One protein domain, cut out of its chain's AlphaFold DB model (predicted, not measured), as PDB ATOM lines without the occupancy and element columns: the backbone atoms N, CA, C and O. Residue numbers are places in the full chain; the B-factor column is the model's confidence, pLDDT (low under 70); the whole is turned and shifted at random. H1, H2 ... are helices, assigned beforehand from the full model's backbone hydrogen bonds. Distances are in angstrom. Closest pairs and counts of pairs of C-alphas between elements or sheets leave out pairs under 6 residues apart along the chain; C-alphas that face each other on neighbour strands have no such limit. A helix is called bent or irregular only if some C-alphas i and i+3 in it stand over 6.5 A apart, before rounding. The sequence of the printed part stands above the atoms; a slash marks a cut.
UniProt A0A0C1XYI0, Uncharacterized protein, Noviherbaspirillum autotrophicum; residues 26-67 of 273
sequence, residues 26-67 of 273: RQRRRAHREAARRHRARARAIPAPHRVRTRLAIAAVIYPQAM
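Overview. This is residues 26 to 67 of the 273 residues of an uncharacterized protein of Noviherbaspirillum autotrophicum (UniProt A0A0C1XYI0). Two helices of nearly equal length, H1 and H2, follow each other end to end as the two arms of a wide-open V, with the short link of residues 45 to 48 at its corner. The arms do not fold back on each other, and there is no core between them. The printed part has 42 residues with two named helices, H1 then H2 along the chain, and no named strand; its class is all helix. It is extended, with a radius of gyration of the C-alphas of 18.1 A, and the C-alphas span 57 by 21 by 6 A.

Arrangement. From the first printed residue the backbone runs through H1, residues 26 to 44, in which every pair of O i and N i+4 is within hydrogen-bond range. A tight link of 4 residues joins it to H2, residues 49 to 66, in which 8 of 14 such pairs are within range. H1 and H2 are apart, with no C-alpha of the one within 8 A of the other. Residues 26 to 67 stand free: no C-alpha 8 or more residues away along the chain comes within 10 A.

Along the chain. H1 begins at C-alpha 26 at (177.820, 155.504, 54.699), ends at C-alpha 44 at (189.785, 169.406, 75.739) and is 27.9 A long from first to last C-alpha. H2 runs from C-alpha 49 at (192.949, 174.020, 87.097) to C-alpha 66 at (194.550, 153.591, 105.717), 27.7 A. H2 is irregular, but only just: C-alphas 61 and 64 are 6.7 A apart.

Size, cuts and confidence. The two C-alphas farthest apart are those of Arg 26 and Met 67, at 57.4 A. The printed part has no cut. The mean pLDDT of the printed part is 70.0, with 87 for H1 and 55 for H2, and residues 43 to 67 are under 70.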
ATOM      1  N   ARG A  26     176.774 154.467  54.751       79.75
ATOM      2  CA  ARG A  26     177.820 155.504  54.699       79.75
ATOM      3  C   ARG A  26     177.446 156.716  55.554       79.75
ATOM      4  O   ARG A  26     178.314 157.243  56.252       79.75
ATOM      5  N   GLN A  27     176.175 157.119  55.554       89.06
ATOM      6  CA  GLN A  27     175.684 158.258  56.336       89.06
ATOM      7  C   GLN A  27     175.790 158.002  57.849       89.06
ATOM      8  O   GLN A  27     176.392 158.811  58.559       89.06
ATOM      9  N   ARG A  28     175.349 156.829  58.339       89.31
ATOM     10  CA  ARG A  28     175.501 156.445  59.762       89.31
ATOM     11  C   ARG A  28     176.965 156.447  60.227       89.31
ATOM     12  O   ARG A  28     177.272 156.951  61.307       89.31
ATOM     13  N   ARG A  29     177.899 155.955  59.399       88.69
ATOM     14  CA  ARG A  29     179.343 155.977  59.714       88.69
ATOM     15  C   ARG A  29     179.932 157.393  59.763       88.69
ATOM     16  O   ARG A  29     180.873 157.613  60.525       88.69
ATOM     17  N   ARG A  30     179.404 158.350  58.988       91.56
ATOM     18  CA  ARG A  30     179.795 159.770  59.085       91.56
ATOM     19  C   ARG A  30     179.283 160.394  60.388       91.56
ATOM     20  O   ARG A  30     180.096 160.939  61.129       91.56
ATOM     21  N   ALA A  31     178.005 160.201  60.720       92.88
ATOM     22  CA  ALA A  31     177.399 160.718  61.952       92.88
ATOM     23  C   ALA A  31     178.142 160.259  63.226       92.88
ATOM     24  O   ALA A  31     178.517 161.088  64.055       92.88
ATOM     25  N   HIS A  32     178.467 158.964  63.351       93.62
ATOM     26  CA  HIS A  32     179.247 158.457  64.494       93.62
ATOM     27  C   HIS A  32     180.650 159.077  64.601       93.62
ATOM     28  O   HIS A  32     181.109 159.387  65.702       93.62
ATOM     29  N   ARG A  33     181.345 159.277  63.471       94.81
ATOM     30  CA  ARG A  33     182.674 159.917  63.460       94.81
ATOM     31  C   ARG A  33     182.600 161.380  63.893       94.81
ATOM     32  O   ARG A  33     183.512 161.856  64.565       94.81
ATOM     33  N   GLU A  34     181.531 162.079  63.533       94.00
ATOM     34  CA  GLU A  34     181.332 163.469  63.929       94.00
ATOM     35  C   GLU A  34     180.969 163.599  65.416       94.00
ATOM     36  O   GLU A  34     181.587 164.395  66.124       94.00
ATOM     37  N   ALA A  35     180.073 162.748  65.929       92.56
ATOM     38  CA  ALA A  35     179.771 162.669  67.360       92.56
ATOM     39  C   ALA A  35     181.039 162.400  68.198       92.56
ATOM     40  O   ALA A  35     181.308 163.105  69.174       92.56
ATOM     41  N   ALA A  36     181.888 161.461  67.763       92.06
ATOM     42  CA  ALA A  36     183.169 161.177  68.413       92.06
ATOM     43  C   ALA A  36     184.139 162.380  68.394       92.06
ATOM     44  O   ALA A  36     184.843 162.621  69.378       92.06
ATOM     45  N   ARG A  37     184.163 163.171  67.309       93.81
ATOM     46  CA  ARG A  37     184.937 164.427  67.245       93.81
ATOM     47  C   ARG A  37     184.395 165.476  68.222       93.81
ATOM     48  O   ARG A  37     185.190 166.061  68.956       93.81
ATOM     49  N   ARG A  38     183.071 165.660  68.299       92.56
ATOM     50  CA  ARG A  38     182.422 166.601  69.236       92.56
ATOM     51  C   ARG A  38     182.716 166.242  70.704       92.56
ATOM     52  O   ARG A  38     183.059 167.131  71.481       92.56
ATOM     53  N   HIS A  39     182.697 164.956  71.072       87.81
ATOM     54  CA  HIS A  39     183.110 164.509  72.414       87.81
ATOM     55  C   HIS A  39     184.589 164.798  72.716       87.81
ATOM     56  O   HIS A  39     184.904 165.312  73.789       87.81
ATOM     57  N   ARG A  40     185.503 164.530  71.771       83.56
ATOM     58  CA  ARG A  40     186.939 164.830  71.948       83.56
ATOM     59  C   ARG A  40     187.224 166.330  72.069       83.56
ATOM     60  O   ARG A  40     188.100 166.704  72.844       83.56
ATOM     61  N   ALA A  41     186.482 167.177  71.353       82.19
ATOM     62  CA  ALA A  41     186.577 168.630  71.486       82.19
ATOM     63  C   ALA A  41     186.131 169.097  72.884       82.19
ATOM     64  O   ALA A  41     186.890 169.780  73.570       82.19
ATOM     65  N   ARG A  42     184.962 168.640  73.364       78.19
ATOM     66  CA  ARG A  42     184.471 168.958  74.722       78.19
ATOM     67  C   ARG A  42     185.434 168.498  75.823       78.19
ATOM     68  O   ARG A  42     185.676 169.245  76.763       78.19
ATOM     69  N   ALA A  43     186.056 167.326  75.681       68.62
ATOM     70  CA  ALA A  43     187.029 166.814  76.653       68.62
ATOM     71  C   ALA A  43     188.322 167.657  76.770       68.62
ATOM     72  O   ALA A  43     189.009 167.573  77.793       68.62
ATOM     73  N   ARG A  44     188.654 168.456  75.743       68.56
ATOM     74  CA  ARG A  44     189.785 169.406  75.739       68.56
ATOM     75  C   ARG A  44     189.412 170.805  76.241       68.56
ATOM     76  O   ARG A  44     190.306 171.546  76.618       68.56
ATOM     77  N   ALA A  45     188.124 171.143  76.278       69.81
ATOM     78  CA  ALA A  45     187.629 172.445  76.730       69.81
ATOM     79  C   ALA A  45     187.485 172.565  78.263       69.81
ATOM     80  O   ALA A  45     187.092 173.618  78.753       69.81
ATOM     81  N   ILE A  46     187.789 171.511  79.032       61.78
ATOM     82  CA  ILE A  46     187.820 171.579  80.501       61.78
ATOM     83  C   ILE A  46     189.155 172.214  80.922       61.78
ATOM     84  O   ILE A  46     190.191 171.563  80.736       61.78
ATOM     85  N   PRO A  47     189.168 173.431  81.500       55.12
ATOM     86  CA  PRO A  47     190.408 174.104  81.863       55.12
ATOM     87  C   PRO A  47     191.185 173.309  82.922       55.12
ATOM     88  O   PRO A  47     190.634 172.834  83.921       55.12
ATOM     89  N   ALA A  48     192.498 173.193  82.699       55.22
ATOM     90  CA  ALA A  48     193.447 172.455  83.532       55.22
ATOM     91  C   ALA A  48     193.310 172.635  85.067       55.22
ATOM     92  O   ALA A  48     193.377 171.606  85.750       55.22
ATOM     93  N   PRO A  49     193.064 173.840  85.641       55.19
ATOM     94  CA  PRO A  49     192.949 174.020  87.097       55.19
ATOM     95  C   PRO A  49     191.925 173.115  87.803       55.19
ATOM     96  O   PRO A  49     192.121 172.779  88.972       55.19
ATOM     97  N   HIS A  50     190.866 172.655  87.126       50.03
ATOM     98  CA  HIS A  50     189.892 171.757  87.762       50.03
ATOM     99  C   HIS A  50     190.406 170.320  87.936       50.03
ATOM    100  O   HIS A  50     190.073 169.675  88.929       50.03
ATOM    101  N   ARG A  51     191.257 169.814  87.030       50.69
ATOM    102  CA  ARG A  51     191.724 168.412  87.088       50.69
ATOM    103  C   ARG A  51     192.647 168.134  88.276       50.69
ATOM    104  O   ARG A  51     192.661 167.011  88.776       50.69
ATOM    105  N   VAL A  52     193.392 169.143  88.733       55.06
ATOM    106  CA  VAL A  52     194.271 169.036  89.909       55.06
ATOM    107  C   VAL A  52     193.441 169.019  91.195       55.06
ATOM    108  O   VAL A  52     193.613 168.122  92.019       55.06
ATOM    109  N   ARG A  53     192.474 169.940  91.333       55.72
ATOM    110  CA  ARG A  53     191.618 170.044  92.531       55.72
ATOM    111  C   ARG A  53     190.806 168.770  92.795       55.72
ATOM    112  O   ARG A  53     190.771 168.312  93.934       55.72
ATOM    113  N   THR A  54     190.222 168.143  91.768       53.66
ATOM    114  CA  THR A  54     189.454 166.894  91.957       53.66
ATOM    115  C   THR A  54     190.337 165.709  92.366       53.66
ATOM    116  O   THR A  54     189.913 164.889  93.176       53.66
ATOM    117  N   ARG A  55     191.574 165.613  91.853       52.75
ATOM    118  CA  ARG A  55     192.508 164.540  92.243       52.75
ATOM    119  C   ARG A  55     193.007 164.699  93.680       52.75
ATOM    120  O   ARG A  55     193.095 163.701  94.390       52.75
ATOM    121  N   LEU A  56     193.268 165.932  94.121       54.34
ATOM    122  CA  LEU A  56     193.707 166.206  95.492       54.34
ATOM    123  C   LEU A  56     192.613 165.879  96.526       54.34
ATOM    124  O   LEU A  56     192.904 165.278  97.556       54.34
ATOM    125  N   ALA A  57     191.351 166.204  96.220       56.97
ATOM    126  CA  ALA A  57     190.214 165.924  97.100       56.97
ATOM    127  C   ALA A  57     190.002 164.418  97.354       56.97
ATOM    128  O   ALA A  57     189.725 164.019  98.482       56.97
ATOM    129  N   ILE A  58     190.176 163.571  96.332       56.91
ATOM    130  CA  ILE A  58     190.034 162.111  96.476       56.91
ATOM    131  C   ILE A  58     191.182 161.529  97.316       56.91
ATOM    132  O   ILE A  58     190.943 160.690  98.184       56.91
ATOM    133  N   ALA A  59     192.417 162.001  97.115       55.41
ATOM    134  CA  ALA A  59     193.569 161.557  97.903       55.41
ATOM    135  C   ALA A  59     193.423 161.903  99.399       55.41
ATOM    136  O   ALA A  59     193.686 161.054 100.252       55.41
ATOM    137  N   ALA A  60     192.938 163.110  99.714       58.16
ATOM    138  CA  ALA A  60     192.767 163.584 101.089       58.16
ATOM    139  C   ALA A  60     191.745 162.775 101.915       58.16
ATOM    140  O   ALA A  60     191.891 162.677 103.131       58.16
ATOM    141  N   VAL A  61     190.736 162.169 101.278       58.50
ATOM    142  CA  VAL A  61     189.725 161.339 101.967       58.50
ATOM    143  C   VAL A  61     190.227 159.911 102.222       58.50
ATOM    144  O   VAL A  61     189.881 159.309 103.237       58.50
ATOM    145  N   ILE A  62     191.056 159.364 101.328       58.69
ATOM    146  CA  ILE A  62     191.525 157.969 101.411       58.69
ATOM    147  C   ILE A  62     192.712 157.826 102.378       58.69
ATOM    148  O   ILE A  62     192.777 156.856 103.135       58.69
ATOM    149  N   TYR A  63     193.634 158.794 102.398       53.41
ATOM    150  CA  TYR A  63     194.872 158.696 103.180       53.41
ATOM    151  C   TYR A  63     194.688 158.508 104.707       53.41
ATOM    152  O   TYR A  63     195.345 157.627 105.265       53.41
ATOM    153  N   PRO A  64     193.790 159.235 105.414       55.44
ATOM    154  CA  PRO A  64     193.629 159.056 106.861       55.44
ATOM    155  C   PRO A  64     192.941 157.735 107.251       55.44
ATOM    156  O   PRO A  64     193.097 157.286 108.384       55.44
ATOM    157  N   GLN A  65     192.208 157.088 106.336       53.38
ATOM    158  CA  GLN A  65     191.527 155.812 106.607       53.38
ATOM    159  C   GLN A  65     192.500 154.620 106.613       53.38
ATOM    160  O   GLN A  65     192.332 153.691 107.402       53.38
ATOM    161  N   ALA A  66     193.555 154.664 105.792       53.84
ATOM    162  CA  ALA A  66     194.550 153.591 105.717       53.84
ATOM    163  C   ALA A  66     195.368 153.429 107.018       53.84
ATOM    164  O   ALA A  66     195.762 152.318 107.365       53.84
ATOM    165  N   MET A  67     195.586 154.522 107.759       57.19
ATOM    166  CA  MET A  67     196.427 154.538 108.965       57.19
ATOM    167  C   MET A  67     195.743 153.992 110.231       57.19
ATOM    168  O   MET A  67     196.424 153.728 111.215       57.19
TER     169      MET A  67